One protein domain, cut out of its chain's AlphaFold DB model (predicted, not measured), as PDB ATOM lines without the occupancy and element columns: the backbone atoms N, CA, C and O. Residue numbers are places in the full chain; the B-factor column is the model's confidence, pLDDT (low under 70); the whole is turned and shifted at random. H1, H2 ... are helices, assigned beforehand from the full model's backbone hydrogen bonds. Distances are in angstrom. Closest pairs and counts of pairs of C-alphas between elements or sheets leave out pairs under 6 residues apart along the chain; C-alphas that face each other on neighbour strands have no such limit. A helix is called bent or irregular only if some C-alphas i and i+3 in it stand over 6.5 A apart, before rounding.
ATOM      1  N   ASP A  64     159.528 134.120 142.684       59.41
ATOM      2  CA  ASP A  64     158.494 135.166 142.759       59.41
ATOM      3  C   ASP A  64     158.936 136.521 142.159       59.41
ATOM      4  O   ASP A  64     158.248 137.525 142.305       59.41
ATOM      5  N   CYS A  65     160.121 136.584 141.544       71.06
ATOM      6  CA  CYS A  65     160.633 137.744 140.808       71.06
ATOM      7  C   CYS A  65     161.066 137.376 139.384       71.06
ATOM      8  O   CYS A  65     161.732 138.169 138.713       71.06
ATOM      9  N   PHE A  66     160.744 136.169 138.911       79.31
ATOM     10  CA  PHE A  66     161.152 135.734 137.582       79.31
ATOM     11  C   PHE A  66     160.542 136.620 136.491       79.31
ATOM     12  O   PHE A  66     161.243 136.967 135.538       79.31
ATOM     13  N   GLN A  67     159.279 137.046 136.639       82.69
ATOM     14  CA  GLN A  67     158.667 137.940 135.651       82.69
ATOM     15  C   GLN A  67     159.397 139.283 135.631       82.69
ATOM     16  O   GLN A  67     159.715 139.779 134.551       82.69
ATOM     17  N   LYS A  68     159.771 139.818 136.800       81.56
ATOM     18  CA  LYS A  68     160.580 141.034 136.882       81.56
ATOM     19  C   LYS A  68     161.946 140.904 136.212       81.56
ATOM     20  O   LYS A  68     162.339 141.803 135.477       81.56
ATOM     21  N   ILE A  69     162.647 139.790 136.407       84.31
ATOM     22  CA  ILE A  69     163.955 139.549 135.773       84.31
ATOM     23  C   ILE A  69     163.819 139.502 134.247       84.31
ATOM     24  O   ILE A  69     164.617 140.111 133.530       84.31
ATOM     25  N   VAL A  70     162.793 138.812 133.741       87.69
ATOM     26  CA  VAL A  70     162.500 138.762 132.303       87.69
ATOM     27  C   VAL A  70     162.160 140.155 131.772       87.69
ATOM     28  O   VAL A  70     162.666 140.540 130.716       87.69
ATOM     29  N   ALA A  71     161.367 140.934 132.511       88.19
ATOM     30  CA  ALA A  71     161.019 142.302 132.147       88.19
ATOM     31  C   ALA A  71     162.250 143.219 132.082       88.19
ATOM     32  O   ALA A  71     162.432 143.931 131.099       88.19
ATOM     33  N   ASP A  72     163.133 143.164 133.082       87.94
ATOM     34  CA  ASP A  72     164.334 144.005 133.157       87.94
ATOM     35  C   ASP A  72     165.326 143.673 132.029       87.94
ATOM     36  O   ASP A  72     165.927 144.566 131.411       87.94
ATOM     37  N   GLN A  73     165.462 142.387 131.694       89.75
ATOM     38  CA  GLN A  73     166.267 141.955 130.555       89.75
ATOM     39  C   GLN A  73     165.647 142.399 129.223       89.75
ATOM     40  O   GLN A  73     166.368 142.895 128.350       89.75
ATOM     41  N   ALA A  74     164.328 142.256 129.060       90.44
ATOM     42  CA  ALA A  74     163.609 142.710 127.872       90.44
ATOM     43  C   ALA A  74     163.733 144.231 127.691       90.44
ATOM     44  O   ALA A  74     164.054 144.688 126.595       90.44
ATOM     45  N   PHE A  75     163.594 145.000 128.771       91.50
ATOM     46  CA  PHE A  75     163.776 146.448 128.773       91.50
ATOM     47  C   PHE A  75     165.200 146.838 128.368       91.50
ATOM     48  O   PHE A  75     165.398 147.697 127.511       91.50
ATOM     49  N   THR A  76     166.211 146.170 128.930       92.00
ATOM     50  CA  THR A  76     167.619 146.413 128.583       92.00
ATOM     51  C   THR A  76     167.893 146.126 127.106       92.00
ATOM     52  O   THR A  76     168.589 146.897 126.441       92.00
ATOM     53  N   ASN A  77     167.333 145.039 126.573       91.56
ATOM     54  CA  ASN A  77     167.453 144.691 125.159       91.56
ATOM     55  C   ASN A  77     166.743 145.721 124.267       91.56
ATOM     56  O   ASN A  77     167.328 146.182 123.290       91.56
ATOM     57  N   ALA A  78     165.530 146.138 124.639       91.12
ATOM     58  CA  ALA A  78     164.758 147.145 123.918       91.12
ATOM     59  C   ALA A  78     165.455 148.517 123.919       91.12
ATOM     60  O   ALA A  78     165.535 149.165 122.878       91.12
ATOM     61  N   LYS A  79     166.055 148.916 125.048       90.56
ATOM     62  CA  LYS A  79     166.848 150.148 125.167       90.56
ATOM     63  C   LYS A  79     168.078 150.127 124.258       90.56
ATOM     64  O   LYS A  79     168.336 151.108 123.571       90.56
ATOM     65  N   LYS A  80     168.811 149.008 124.205       92.50
ATOM     66  CA  LYS A  80     169.955 148.836 123.287       92.50
ATOM     67  C   LYS A  80     169.535 148.875 121.817       92.50
ATOM     68  O   LYS A  80     170.281 149.388 120.994       92.50
ATOM     69  N   ALA A  81     168.355 148.347 121.503       90.50
ATOM     70  CA  ALA A  81     167.793 148.357 120.158       90.50
ATOM     71  C   ALA A  81     167.119 149.690 119.775       90.50
ATOM     72  O   ALA A  81     166.648 149.819 118.650       90.50
ATOM     73  N   GLY A  82     167.013 150.660 120.695       90.31
ATOM     74  CA  GLY A  82     166.248 151.892 120.472       90.31
ATOM     75  C   GLY A  82     164.743 151.659 120.267       90.31
ATOM     76  O   GLY A  82     164.049 152.541 119.772       90.31
ATOM     77  N   ASN A  83     164.224 150.484 120.633       90.44
ATOM     78  CA  ASN A  83     162.819 150.136 120.470       90.44
ATOM     79  C   ASN A  83     162.017 150.666 121.669       90.44
ATOM     80  O   ASN A  83     162.173 150.183 122.794       90.44
ATOM     81  N   LYS A  84     161.175 151.674 121.430       90.81
ATOM     82  CA  LYS A  84     160.351 152.314 122.463       90.81
ATOM     83  C   LYS A  84     159.149 151.457 122.864       90.81
ATOM     84  O   LYS A  84     158.919 151.262 124.050       90.81
ATOM     85  N   GLU A  85     158.464 150.854 121.900       89.50
ATOM     86  CA  GLU A  85     157.330 149.948 122.140       89.50
ATOM     87  C   GLU A  85     157.757 148.740 122.991       89.50
ATOM     88  O   GLU A  85     157.048 148.312 123.901       89.50
ATOM     89  N   GLY A  86     158.970 148.230 122.759       86.06
ATOM     90  CA  GLY A  86     159.565 147.162 123.565       86.06
ATOM     91  C   GLY A  86     159.878 147.579 125.007       86.06
ATOM     92  O   GLY A  86     159.769 146.759 125.917       86.06
ATOM     93  N   GLN A  87     160.236 148.846 125.238       88.25
ATOM     94  CA  GLN A  87     160.433 149.387 126.589       88.25
ATOM     95  C   GLN A  87     159.097 149.520 127.326       88.25
ATOM     96  O   GLN A  87     158.989 149.106 128.480       88.25
ATOM     97  N   GLU A  88     158.068 150.028 126.647       90.38
ATOM     98  CA  GLU A  88     156.710 150.143 127.189       90.38
ATOM     99  C   GLU A  88     156.144 148.769 127.565       90.38
ATOM    100  O   GLU A  88     155.688 148.571 128.691       90.38
ATOM    101  N   ALA A  89     156.246 147.790 126.662       89.19
ATOM    102  CA  ALA A  89     155.780 146.429 126.905       89.19
ATOM    103  C   ALA A  89     156.474 145.782 128.115       89.19
ATOM    104  O   ALA A  89     155.817 145.120 128.921       89.19
ATOM    105  N   ALA A  90     157.782 146.007 128.282       89.81
ATOM    106  CA  ALA A  90     158.528 145.503 129.429       89.81
ATOM    107  C   ALA A  90     158.071 146.147 130.753       89.81
ATOM    108  O   ALA A  90     157.892 145.438 131.745       89.81
ATOM    109  N   ILE A  91     157.817 147.462 130.769       89.31
ATOM    110  CA  ILE A  91     157.292 148.171 131.949       89.31
ATOM    111  C   ILE A  91     155.898 147.652 132.325       89.31
ATOM    112  O   ILE A  91     155.631 147.381 133.498       89.31
ATOM    113  N   ILE A  92     155.011 147.485 131.342       87.56
ATOM    114  CA  ILE A  92     153.667 146.943 131.563       87.56
ATOM    115  C   ILE A  92     153.752 145.520 132.124       87.56
ATOM    116  O   ILE A  92     153.129 145.232 133.145       87.56
ATOM    117  N   PHE A  93     154.581 144.657 131.533       87.19
ATOM    118  CA  PHE A  93     154.766 143.280 131.995       87.19
ATOM    119  C   PHE A  93     155.294 143.205 133.436       87.19
ATOM    120  O   PHE A  93     154.743 142.471 134.254       87.19
ATOM    121  N   ALA A  94     156.286 144.032 133.792       86.62
ATOM    122  CA  ALA A  94     156.794 144.132 135.164       86.62
ATOM    123  C   ALA A  94     155.733 144.598 136.179       86.62
ATOM    124  O   ALA A  94     155.830 144.306 137.374       86.62
ATOM    125  N   SER A  95     154.745 145.365 135.723       83.00
ATOM    126  CA  SER A  95     153.726 145.970 136.585       83.00
ATOM    127  C   SER A  95     152.591 144.997 136.912       83.00
ATOM    128  O   SER A  95     152.014 145.082 137.997       83.00
ATOM    129  N   VAL A  96     152.323 144.028 136.029       79.94
ATOM    130  CA  VAL A  96     151.297 142.990 136.223       79.94
ATOM    131  C   VAL A  96     151.678 141.992 137.326       79.94
ATOM    132  O   VAL A  96     150.800 141.545 138.058       79.94
ATOM    133  N   GLU A  97     152.965 141.690 137.533       70.62
ATOM    134  CA  GLU A  97     153.415 140.804 138.631       70.62
ATOM    135  C   GLU A  97     153.059 141.381 140.011       70.62
ATOM    136  O   GLU A  97     152.715 140.666 140.950       70.62
ATOM    137  N   LYS A  98     153.088 142.712 140.125       62.28
ATOM    138  CA  LYS A  98     152.836 143.429 141.375       62.28
ATOM    139  C   LYS A  98     151.364 143.697 141.642       62.28
ATOM    140  O   LYS A  98     151.132 144.491 142.550       62.28
ATOM    141  N   ASN A  99     150.433 143.110 140.872       63.44
ATOM    142  CA  ASN A  99     148.996 143.420 140.782       63.44
ATOM    143  C   ASN A  99     148.345 143.817 142.120       63.44
ATOM    144  O   ASN A  99     147.616 143.074 142.775       63.44
ATOM    145  N   THR A 100     148.607 145.058 142.502       67.44
ATOM    146  CA  THR A 100     148.079 145.752 143.670       67.44
ATOM    147  C   THR A 100     147.090 146.792 143.155       67.44
ATOM    148  O   THR A 100     146.893 147.839 143.775       67.44
ATOM    149  N   LYS A 101     146.468 146.474 142.004       71.75
ATOM    150  CA  LYS A 101     145.501 147.274 141.263       71.75
ATOM    151  C   LYS A 101     146.076 148.651 140.926       71.75
ATOM    152  O   LYS A 101     147.029 148.787 140.158       71.75
ATOM    153  N   THR A 102     145.561 149.670 141.598       77.31
ATOM    154  CA  THR A 102     145.868 151.083 141.404       77.31
ATOM    155  C   THR A 102     147.358 151.398 141.540       77.31
ATOM    156  O   THR A 102     147.919 152.111 140.714       77.31
ATOM    157  N   LYS A 103     148.052 150.832 142.539       79.50
ATOM    158  CA  LYS A 103     149.463 151.178 142.800       79.50
ATOM    159  C   LYS A 103     150.401 150.731 141.672       79.50
ATOM    160  O   LYS A 103     151.362 151.434 141.367       79.50
ATOM    161  N   SER A 104     150.127 149.583 141.055       78.00
ATOM    162  CA  SER A 104     150.915 149.066 139.933       78.00
ATOM    163  C   SER A 104     150.697 149.877 138.654       78.00
ATOM    164  O   SER A 104     151.676 150.175 137.976       78.00
ATOM    165  N   ALA A 105     149.463 150.312 138.375       84.44
ATOM    166  CA  ALA A 105     149.167 151.165 137.221       84.44
ATOM    167  C   ALA A 105     149.838 152.544 137.344       84.44
ATOM    168  O   ALA A 105     150.504 153.007 136.419       84.44
ATOM    169  N   LEU A 106     149.754 153.169 138.522       84.88
ATOM    170  CA  LEU A 106     150.386 154.467 138.785       84.88
ATOM    171  C   LEU A 106     151.918 154.409 138.700       84.88
ATOM    172  O   LEU A 106     152.545 155.312 138.148       84.88
ATOM    173  N   LEU A 107     152.535 153.339 139.210       84.44
ATOM    174  CA  LEU A 107     153.984 153.156 139.103       84.44
ATOM    175  C   LEU A 107     154.420 152.924 137.648       84.44
ATOM    176  O   LEU A 107     155.423 153.492 137.221       84.44
ATOM    177  N   ALA A 108     153.649 152.150 136.876       84.94
ATOM    178  CA  ALA A 108     153.891 151.960 135.447       84.94
ATOM    179  C   ALA A 108     153.823 153.292 134.690       84.94
ATOM    180  O   ALA A 108     154.688 153.578 133.866       84.94
ATOM    181  N   ALA A 109     152.832 154.131 135.004       86.75
ATOM    182  CA  ALA A 109     152.658 155.443 134.394       86.75
ATOM    183  C   ALA A 109     153.867 156.369 134.606       86.75
ATOM    184  O   ALA A 109     154.274 157.066 133.675       86.75
ATOM    185  N   LEU A 110     154.471 156.351 135.801       86.62
ATOM    186  CA  LEU A 110     155.704 157.100 136.068       86.62
ATOM    187  C   LEU A 110     156.864 156.597 135.217       86.62
ATOM    188  O   LEU A 110     157.497 157.392 134.527       86.62
ATOM    189  N   SER A 111     157.104 155.286 135.203       85.94
ATOM    190  CA  SER A 111     158.186 154.708 134.401       85.94
ATOM    191  C   SER A 111     157.995 154.964 132.902       85.94
ATOM    192  O   SER A 111     158.965 155.219 132.195       85.94
ATOM    193  N   LEU A 112     156.750 154.965 132.413       87.19
ATOM    194  CA  LEU A 112     156.418 155.338 131.035       87.19
ATOM    195  C   LEU A 112     156.717 156.819 130.762       87.19
ATOM    196  O   LEU A 112     157.281 157.150 129.720       87.19
ATOM    197  N   LYS A 113     156.403 157.717 131.703       87.88
ATOM    198  CA  LYS A 113     156.733 159.141 131.574       87.88
ATOM    199  C   LYS A 113     158.243 159.375 131.512       87.88
ATOM    200  O   LYS A 113     158.686 160.181 130.697       87.88
ATOM    201  N   GLU A 114     159.017 158.674 132.341       84.81
ATOM    202  CA  GLU A 114     160.482 158.791 132.397       84.81
ATOM    203  C   GLU A 114     161.154 158.422 131.067       84.81
ATOM    204  O   GLU A 114     162.126 159.063 130.671       84.81
ATOM    205  N   ILE A 115     160.613 157.442 130.336       84.44
ATOM    206  CA  ILE A 115     161.100 157.069 128.995       84.44
ATOM    207  C   ILE A 115     160.493 157.923 127.863       84.44
ATOM    208  O   ILE A 115     160.756 157.681 126.683       84.44
ATOM    209  N   GLY A 116     159.676 158.927 128.201       83.12
ATOM    210  CA  GLY A 116     159.016 159.821 127.247       83.12
ATOM    211  C   GLY A 116     157.823 159.201 126.512       83.12
ATOM    212  O   GLY A 116     157.466 159.668 125.429       83.12
ATOM    213  N   SER A 117     157.233 158.132 127.045       88.38
ATOM    214  CA  SER A 117     156.017 157.484 126.535       88.38
ATOM    215  C   SER A 117     154.745 158.100 127.121       88.38
ATOM    216  O   SER A 117     154.798 158.882 128.073       88.38
ATOM    217  N   ASP A 118     153.590 157.764 126.538       88.12
ATOM    218  CA  ASP A 118     152.288 158.184 127.065       88.12
ATOM    219  C   ASP A 118     151.971 157.421 128.368       88.12
ATOM    220  O   ASP A 118     151.885 156.188 128.350       88.12
ATOM    221  N   PRO A 119     151.768 158.118 129.503       86.56
ATOM    222  CA  PRO A 119     151.400 157.478 130.762       86.56
ATOM    223  C   PRO A 119     150.091 156.682 130.695       86.56
ATOM    224  O   PRO A 119     149.927 155.724 131.451       86.56
ATOM    225  N   SER A 120     149.179 157.026 129.778       85.81
ATOM    226  CA  SER A 120     147.877 156.358 129.611       85.81
ATOM    227  C   SER A 120     148.001 154.879 129.219       85.81
ATOM    228  O   SER A 120     147.089 154.096 129.470       85.81
ATOM    229  N   ILE A 121     149.151 154.462 128.669       85.88
ATOM    230  CA  ILE A 121     149.441 153.060 128.321       85.88
ATOM    231  C   ILE A 121     149.395 152.156 129.568       85.88
ATOM    232  O   ILE A 121     149.069 150.973 129.462       85.88
ATOM    233  N   SER A 122     149.629 152.717 130.761       84.50
ATOM    234  CA  SER A 122     149.491 152.020 132.047       84.50
ATOM    235  C   SER A 122     148.089 151.469 132.321       84.50
ATOM    236  O   SER A 122     147.973 150.486 133.044       84.50
ATOM    237  N   LEU A 123     147.032 152.002 131.697       84.62
ATOM    238  CA  LEU A 123     145.666 151.474 131.840       84.62
ATOM    239  C   LEU A 123     145.556 150.008 131.394       84.62
ATOM    240  O   LEU A 123     144.691 149.269 131.860       84.62
ATOM    241  N   ARG A 124     146.489 149.548 130.549       82.19
ATOM    242  CA  ARG A 124     146.587 148.153 130.101       82.19
ATOM    243  C   ARG A 124     146.994 147.179 131.212       82.19
ATOM    244  O   ARG A 124     146.926 145.976 130.987       82.19
ATOM    245  N   THR A 125     147.397 147.660 132.393       81.75
ATOM    246  CA  THR A 125     147.676 146.808 133.563       81.75
ATOM    247  C   THR A 125     146.420 146.436 134.358       81.75
ATOM    248  O   THR A 125     146.557 145.800 135.399       81.75
ATOM    249  N   GLY A 126     145.232 146.868 133.916       77.56
ATOM    250  CA  GLY A 126     143.964 146.625 134.601       77.56
ATOM    251  C   GLY A 126     143.652 145.146 134.850       77.56
ATOM    252  O   GLY A 126     144.234 144.239 134.248       77.56
ATOM    253  N   THR A 127     142.700 144.892 135.744       70.25
ATOM    254  CA  THR A 127     142.335 143.535 136.163       70.25
ATOM    255  C   THR A 127     141.098 142.999 135.441       70.25
ATOM    256  O   THR A 127     140.238 143.741 134.966       70.25
ATOM    257  N   PHE A 128     140.978 141.672 135.341       69.94
ATOM    258  CA  PHE A 128     139.762 141.035 134.830       69.94
ATOM    259  C   PHE A 128     138.713 140.923 135.930       69.94
ATOM    260  O   PHE A 128     139.010 140.489 137.047       69.94
ATOM    261  N   LYS A 129     137.455 141.229 135.598       70.38
ATOM    262  CA  LYS A 129     136.333 140.894 136.476       70.38
ATOM    263  C   LYS A 129     136.263 139.373 136.632       70.38
ATOM    264  O   LYS A 129     136.180 138.652 135.636       70.38
ATOM    265  N   ALA A 130     136.291 138.900 137.878       66.69
ATOM    266  CA  ALA A 130     136.166 137.479 138.179       66.69
ATOM    267  C   ALA A 130     134.847 136.923 137.615       66.69
ATOM    268  O   ALA A 130     133.793 137.551 137.747       66.69
ATOM    269  N   GLY A 131     134.923 135.757 136.973       65.81
ATOM    270  CA  GLY A 131     133.743 134.995 136.573       65.81
ATOM    271  C   GLY A 131     133.007 134.434 137.785       65.81
ATOM    272  O   GLY A 131     133.612 134.219 138.837       65.81
ATOM    273  N   ASP A 132     131.705 134.192 137.647       69.00
ATOM    274  CA  ASP A 132     130.952 133.494 138.686       69.00
ATOM    275  C   ASP A 132     131.201 131.989 138.537       69.00
ATOM    276  O   ASP A 132     130.974 131.390 137.490       69.00
ATOM    277  N   GLY A 141     134.834 134.498 133.214       67.81
ATOM    278  CA  GLY A 141     134.713 135.949 133.397       67.81
ATOM    279  C   GLY A 141     134.541 136.681 132.065       67.81
ATOM    280  O   GLY A 141     134.054 136.105 131.097       67.81
ATOM    281  N   ASN A 142     134.984 137.939 131.999       70.38
ATOM    282  CA  ASN A 142     134.991 138.723 130.756       70.38
ATOM    283  C   ASN A 142     136.170 138.374 129.820       70.38
ATOM    284  O   ASN A 142     136.463 139.137 128.901       70.38
ATOM    285  N   SER A 143     136.883 137.264 130.052       69.94
ATOM    286  CA  SER A 143     137.929 136.842 129.118       69.94
ATOM    287  C   SER A 143     137.306 136.401 127.795       69.94
ATOM    288  O   SER A 143     136.223 135.816 127.747       69.94
ATOM    289  N   CYS A 144     137.991 136.714 126.706       72.19
ATOM    290  CA  CYS A 144     137.589 136.347 125.365       72.19
ATOM    291  C   CYS A 144     138.830 135.857 124.615       72.19
ATOM    292  O   CYS A 144     139.939 136.308 124.893       72.19
ATOM    293  N   ASP A 145     138.618 134.948 123.669       72.56
ATOM    294  CA  ASP A 145     139.647 134.432 122.774       72.56
ATOM    295  C   ASP A 145     139.068 134.530 121.355       72.56
ATOM    296  O   ASP A 145     138.209 133.734 120.979       72.56
ATOM    297  N   ASP A 146     139.446 135.569 120.607       74.62
ATOM    298  CA  ASP A 146     139.064 135.739 119.201       74.62
ATOM    299  C   ASP A 146     140.322 135.637 118.340       74.62
ATOM    300  O   ASP A 146     141.198 136.496 118.403       74.62
ATOM    301  N   GLU A 147     140.419 134.570 117.547       73.06
ATOM    302  CA  GLU A 147     141.584 134.285 116.703       73.06
ATOM    303  C   GLU A 147     141.752 135.285 115.549       73.06
ATOM    304  O   GLU A 147     142.802 135.315 114.909       73.06
ATOM    305  N   LYS A 148     140.727 136.098 115.259       79.69
ATOM    306  CA  LYS A 148     140.752 137.090 114.175       79.69
ATOM    307  C   LYS A 148     141.122 138.495 114.650       79.69
ATOM    308  O   LYS A 148     141.264 139.384 113.813       79.69
ATOM    309  N   ASP A 149     141.269 138.702 115.958       75.06
ATOM    310  CA  ASP A 149     141.633 139.994 116.534       75.06
ATOM    311  C   ASP A 149     143.140 140.050 116.826       75.06
ATOM    312  O   ASP A 149     143.651 139.338 117.691       75.06
ATOM    313  N   THR A 150     143.857 140.910 116.102       73.50
ATOM    314  CA  THR A 150     145.309 141.095 116.245       73.50
ATOM    315  C   THR A 150     145.712 141.880 117.492       73.50
ATOM    316  O   THR A 150     146.853 141.768 117.931       73.50
ATOM    317  N   GLU A 151     144.813 142.689 118.054       71.00
ATOM    318  CA  GLU A 151     145.052 143.454 119.285       71.00
ATOM    319  C   GLU A 151     144.651 142.638 120.524       71.00
ATOM    320  O   GLU A 151     145.204 142.806 121.613       71.00
ATOM    321  N   GLY A 152     143.737 141.688 120.321       73.75
ATOM    322  CA  GLY A 152     143.142 140.853 121.344       73.75
ATOM    323  C   GLY A 152     141.807 141.446 121.768       73.75
ATOM    324  O   GLY A 152     141.716 142.589 122.220       73.75
ATOM    325  N   CYS A 153     140.763 140.624 121.704       73.88
ATOM    326  CA  CYS A 153     139.375 141.022 121.948       73.88
ATOM    327  C   CYS A 153     139.135 141.688 123.316       73.88
ATOM    328  O   CYS A 153     138.090 142.297 123.538       73.88
ATOM    329  N   ILE A 154     140.090 141.579 124.234       75.69
ATOM    330  CA  ILE A 154     140.034 142.146 125.572       75.69
ATOM    331  C   ILE A 154     140.227 143.664 125.582       75.69
ATOM    332  O   ILE A 154     139.568 144.358 126.360       75.69
ATOM    333  N   PHE A 155     141.062 144.171 124.675       73.94
ATOM    334  CA  PHE A 155     141.283 145.599 124.471       73.94
ATOM    335  C   PHE A 155     140.199 146.165 123.546       73.94
ATOM    336  O   PHE A 155     139.561 147.159 123.895       73.94
ATOM    337  N   THR A 156     139.863 145.450 122.468       75.31
ATOM    338  CA  THR A 156     138.805 145.830 121.515       75.31
ATOM    339  C   THR A 156     137.428 145.948 122.172       75.31
ATOM    340  O   THR A 156     136.681 146.890 121.910       75.31
ATOM    341  N   LYS A 157     137.078 145.015 123.069       72.44
ATOM    342  CA  LYS A 157     135.783 145.009 123.776       72.44
ATOM    343  C   LYS A 157     135.828 145.722 125.131       72.44
ATOM    344  O   LYS A 157     134.831 145.674 125.847       72.44
ATOM    345  N   LYS A 158     136.956 146.356 125.496       72.56
ATOM    346  CA  LYS A 158     137.181 147.018 126.801       72.56
ATOM    347  C   LYS A 158     136.710 146.161 127.979       72.56
ATOM    348  O   LYS A 158     136.037 146.619 128.896       72.56
ATOM    349  N   ALA A 159     137.040 144.877 127.919       71.50
ATOM    350  CA  ALA A 159     136.653 143.899 128.929       71.50
ATOM    351  C   ALA A 159     137.517 143.992 130.203       71.50
ATOM    352  O   ALA A 159     137.235 143.307 131.194       71.50
ATOM    353  N   LEU A 160     138.554 144.835 130.167       74.19
ATOM    354  CA  LEU A 160     139.434 145.156 131.280       74.19
ATOM    355  C   LEU A 160     138.734 146.108 132.253       74.19
ATOM    356  O   LEU A 160     138.163 147.119 131.847       74.19
ATOM    357  N   VAL A 161     138.799 145.797 133.542       75.69
ATOM    358  CA  VAL A 161     138.428 146.753 134.581       75.69
ATOM    359  C   VAL A 161     139.642 147.644 134.806       75.69
ATOM    360  O   VAL A 161     140.691 147.176 135.249       75.69
ATOM    361  N   GLU A 162     139.512 148.916 134.443       73.94
ATOM    362  CA  GLU A 162     140.546 149.919 134.683       73.94
ATOM    363  C   GLU A 162     140.697 150.130 136.200       73.94
ATOM    364  O   GLU A 162     139.735 150.463 136.892       73.94
ATOM    365  N   ASP A 163     141.904 149.905 136.729       75.31
ATOM    366  CA  ASP A 163     142.192 150.066 138.165       75.31
ATOM    367  C   ASP A 163     142.420 151.536 138.573       75.31
ATOM    368  O   ASP A 163     142.532 151.847 139.764       75.31
ATOM    369  N   VAL A 164     142.550 152.416 137.577       78.50
ATOM    370  CA  VAL A 164     142.753 153.865 137.678       78.50
ATOM    371  C   VAL A 164     142.133 154.538 136.468       78.50
ATOM    372  O   VAL A 164     142.090 153.960 135.387       78.50
ATOM    373  N   THR A 165     141.705 155.779 136.629       84.00
ATOM    374  CA  THR A 165     141.274 156.623 135.517       84.00
ATOM    375  C   THR A 165     142.449 157.402 134.930       84.00
ATOM    376  O   THR A 165     143.457 157.666 135.591       84.00
ATOM    377  N   LYS A 166     142.311 157.844 133.673       83.38
ATOM    378  CA  LYS A 166     143.318 158.685 133.007       83.38
ATOM    379  C   LYS A 166     143.638 159.968 133.793       83.38
ATOM    380  O   LYS A 166     144.794 160.370 133.860       83.38
ATOM    381  N   ALA A 167     142.630 160.586 134.410       82.25
ATOM    382  CA  ALA A 167     142.809 161.799 135.206       82.25
ATOM    383  C   ALA A 167     143.693 161.553 136.442       82.25
ATOM    384  O   ALA A 167     144.601 162.334 136.717       82.25
ATOM    385  N   GLU A 168     143.485 160.434 137.140       84.62
ATOM    386  CA  GLU A 168     144.299 160.057 138.302       84.62
ATOM    387  C   GLU A 168     145.756 159.782 137.914       84.62
ATOM    388  O   GLU A 168     146.670 160.156 138.650       84.62
ATOM    389  N   ILE A 169     145.985 159.178 136.742       85.94
ATOM    390  CA  ILE A 169     147.331 158.978 136.196       85.94
ATOM    391  C   ILE A 169     148.010 160.323 135.923       85.94
ATOM    392  O   ILE A 169     149.134 160.542 136.374       85.94
ATOM    393  N   ASP A 170     147.339 161.220 135.198       83.44
ATOM    394  CA  ASP A 170     147.919 162.500 134.788       83.44
ATOM    395  C   ASP A 170     148.264 163.367 136.012       83.44
ATOM    396  O   ASP A 170     149.361 163.927 136.087       83.44
ATOM    397  N   GLU A 171     147.395 163.408 137.025       87.31
ATOM    398  CA  GLU A 171     147.684 164.078 138.295       87.31
ATOM    399  C   GLU A 171     148.851 163.443 139.055       87.31
ATOM    400  O   GLU A 171     149.701 164.146 139.608       87.31
ATOM    401  N   PHE A 172     148.892 162.112 139.130       85.94
ATOM    402  CA  PHE A 172     149.935 161.398 139.855       85.94
ATOM    403  C   PHE A 172     151.301 161.604 139.207       85.94
ATOM    404  O   PHE A 172     152.281 161.883 139.903       85.94
ATOM    405  N   VAL A 173     151.353 161.537 137.878       85.94
ATOM    406  CA  VAL A 173     152.554 161.819 137.099       85.94
ATOM    407  C   VAL A 173     152.975 163.271 137.282       85.94
ATOM    408  O   VAL A 173     154.145 163.517 137.526       85.94
ATOM    409  N   GLN A 174     152.061 164.244 137.257       84.12
ATOM    410  CA  GLN A 174     152.415 165.646 137.514       84.12
ATOM    411  C   GLN A 174     152.979 165.869 138.925       84.12
ATOM    412  O   GLN A 174     153.943 166.614 139.087       84.12
ATOM    413  N   LYS A 175     152.427 165.191 139.937       84.38
ATOM    414  CA  LYS A 175     152.890 165.279 141.333       84.38
ATOM    415  C   LYS A 175     154.271 164.643 141.557       84.38
ATOM    416  O   LYS A 175     154.965 165.059 142.479       84.38
ATOM    417  N   HIS A 176     154.678 163.666 140.739       77.44
ATOM    418  CA  HIS A 176     155.900 162.874 140.969       77.44
ATOM    419  C   HIS A 176     156.952 162.956 139.847       77.44
ATOM    420  O   HIS A 176     158.090 162.554 140.066       77.44
ATOM    421  N   ALA A 177     156.637 163.514 138.673       65.56
ATOM    422  CA  ALA A 177     157.592 163.704 137.571       65.56
ATOM    423  C   ALA A 177     158.571 164.874 137.803       65.56
ATOM    424  O   ALA A 177     159.485 165.075 137.008       65.56
ATOM    425  N   GLY A 178     158.398 165.645 138.883       50.41
ATOM    426  CA  GLY A 178     159.225 166.804 139.248       50.41
ATOM    427  C   GLY A 178     160.379 166.510 140.216       50.41
ATOM    428  O   GLY A 178     160.750 167.387 140.987       50.41
TER     429      GLY A 178
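Overview. This is residues 64 to 132 and 141 to 178 of the 237 residues of an uncharacterized protein of Puccinia triticina (isolate 1-1 / race 1 (BBBD)) (UniProt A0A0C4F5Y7). Four helices stack in a row: H1, H2 and H3 fold back and forth, and H6 crosses H3 at the far end from H1. H4 packs on H2, H3 and H6, while short H5 and the loop before it lie off to one side. The printed part has 107 residues with six named helices, H1 to H6 in chain order, and no named strand; the class is all helix. It is compact, with a radius of gyration of the C-alphas of 14.4 A and spans of 41 by 31 by 28 A.

Arrangement. Start at H1, residues 64 to 80, which touches H2, residues 84 to 97, in a hairpin at a shallow tilt of 8 degrees; the closest C-alphas, of Ala 71 and Ala 90, are 4.9 A apart. H2 makes a hairpin with H3, residues 102 to 114, closest at C-alphas 95 and 104, 5.4 A. H4, residues 119 to 125, touches H3 at a steep tilt of 40 degrees, closest at C-alphas 109 and 119, 4.3 A. H6, residues 166 to 176, touches H3 at a steep 63 degrees, closest at C-alphas 110 and 173, 5.8 A. H5, residues 153 to 156, touches no helix. Every O i to N i+4 pair is within hydrogen-bond range in H3 and H6, 12 of 13 in H1, 9 of 10 in H2 and 0 of 3 in H4, where 4 of 4 O i to N i+3 pairs are; H5 is too short for an i+4 pair.

Along the chain. Find C-alpha 64 at (158.494, 135.166, 142.759); H1 runs 26.4 A from there and is irregular, C-alphas 64 and 67 being 7.6 A apart. H2 spans 21.0 A, H3 18.8 A and H6 15.5 A, ending at C-alpha 176, (155.900, 162.874, 140.969).

Size, cuts and confidence. Residues 133 to 140 are not printed; C-alphas 132 and 141 are 6.9 A apart across this cut. Of the links printed whole, none is long. Look for low confidence, under 70, at residues 98 to 100 and 130 to 132, among others.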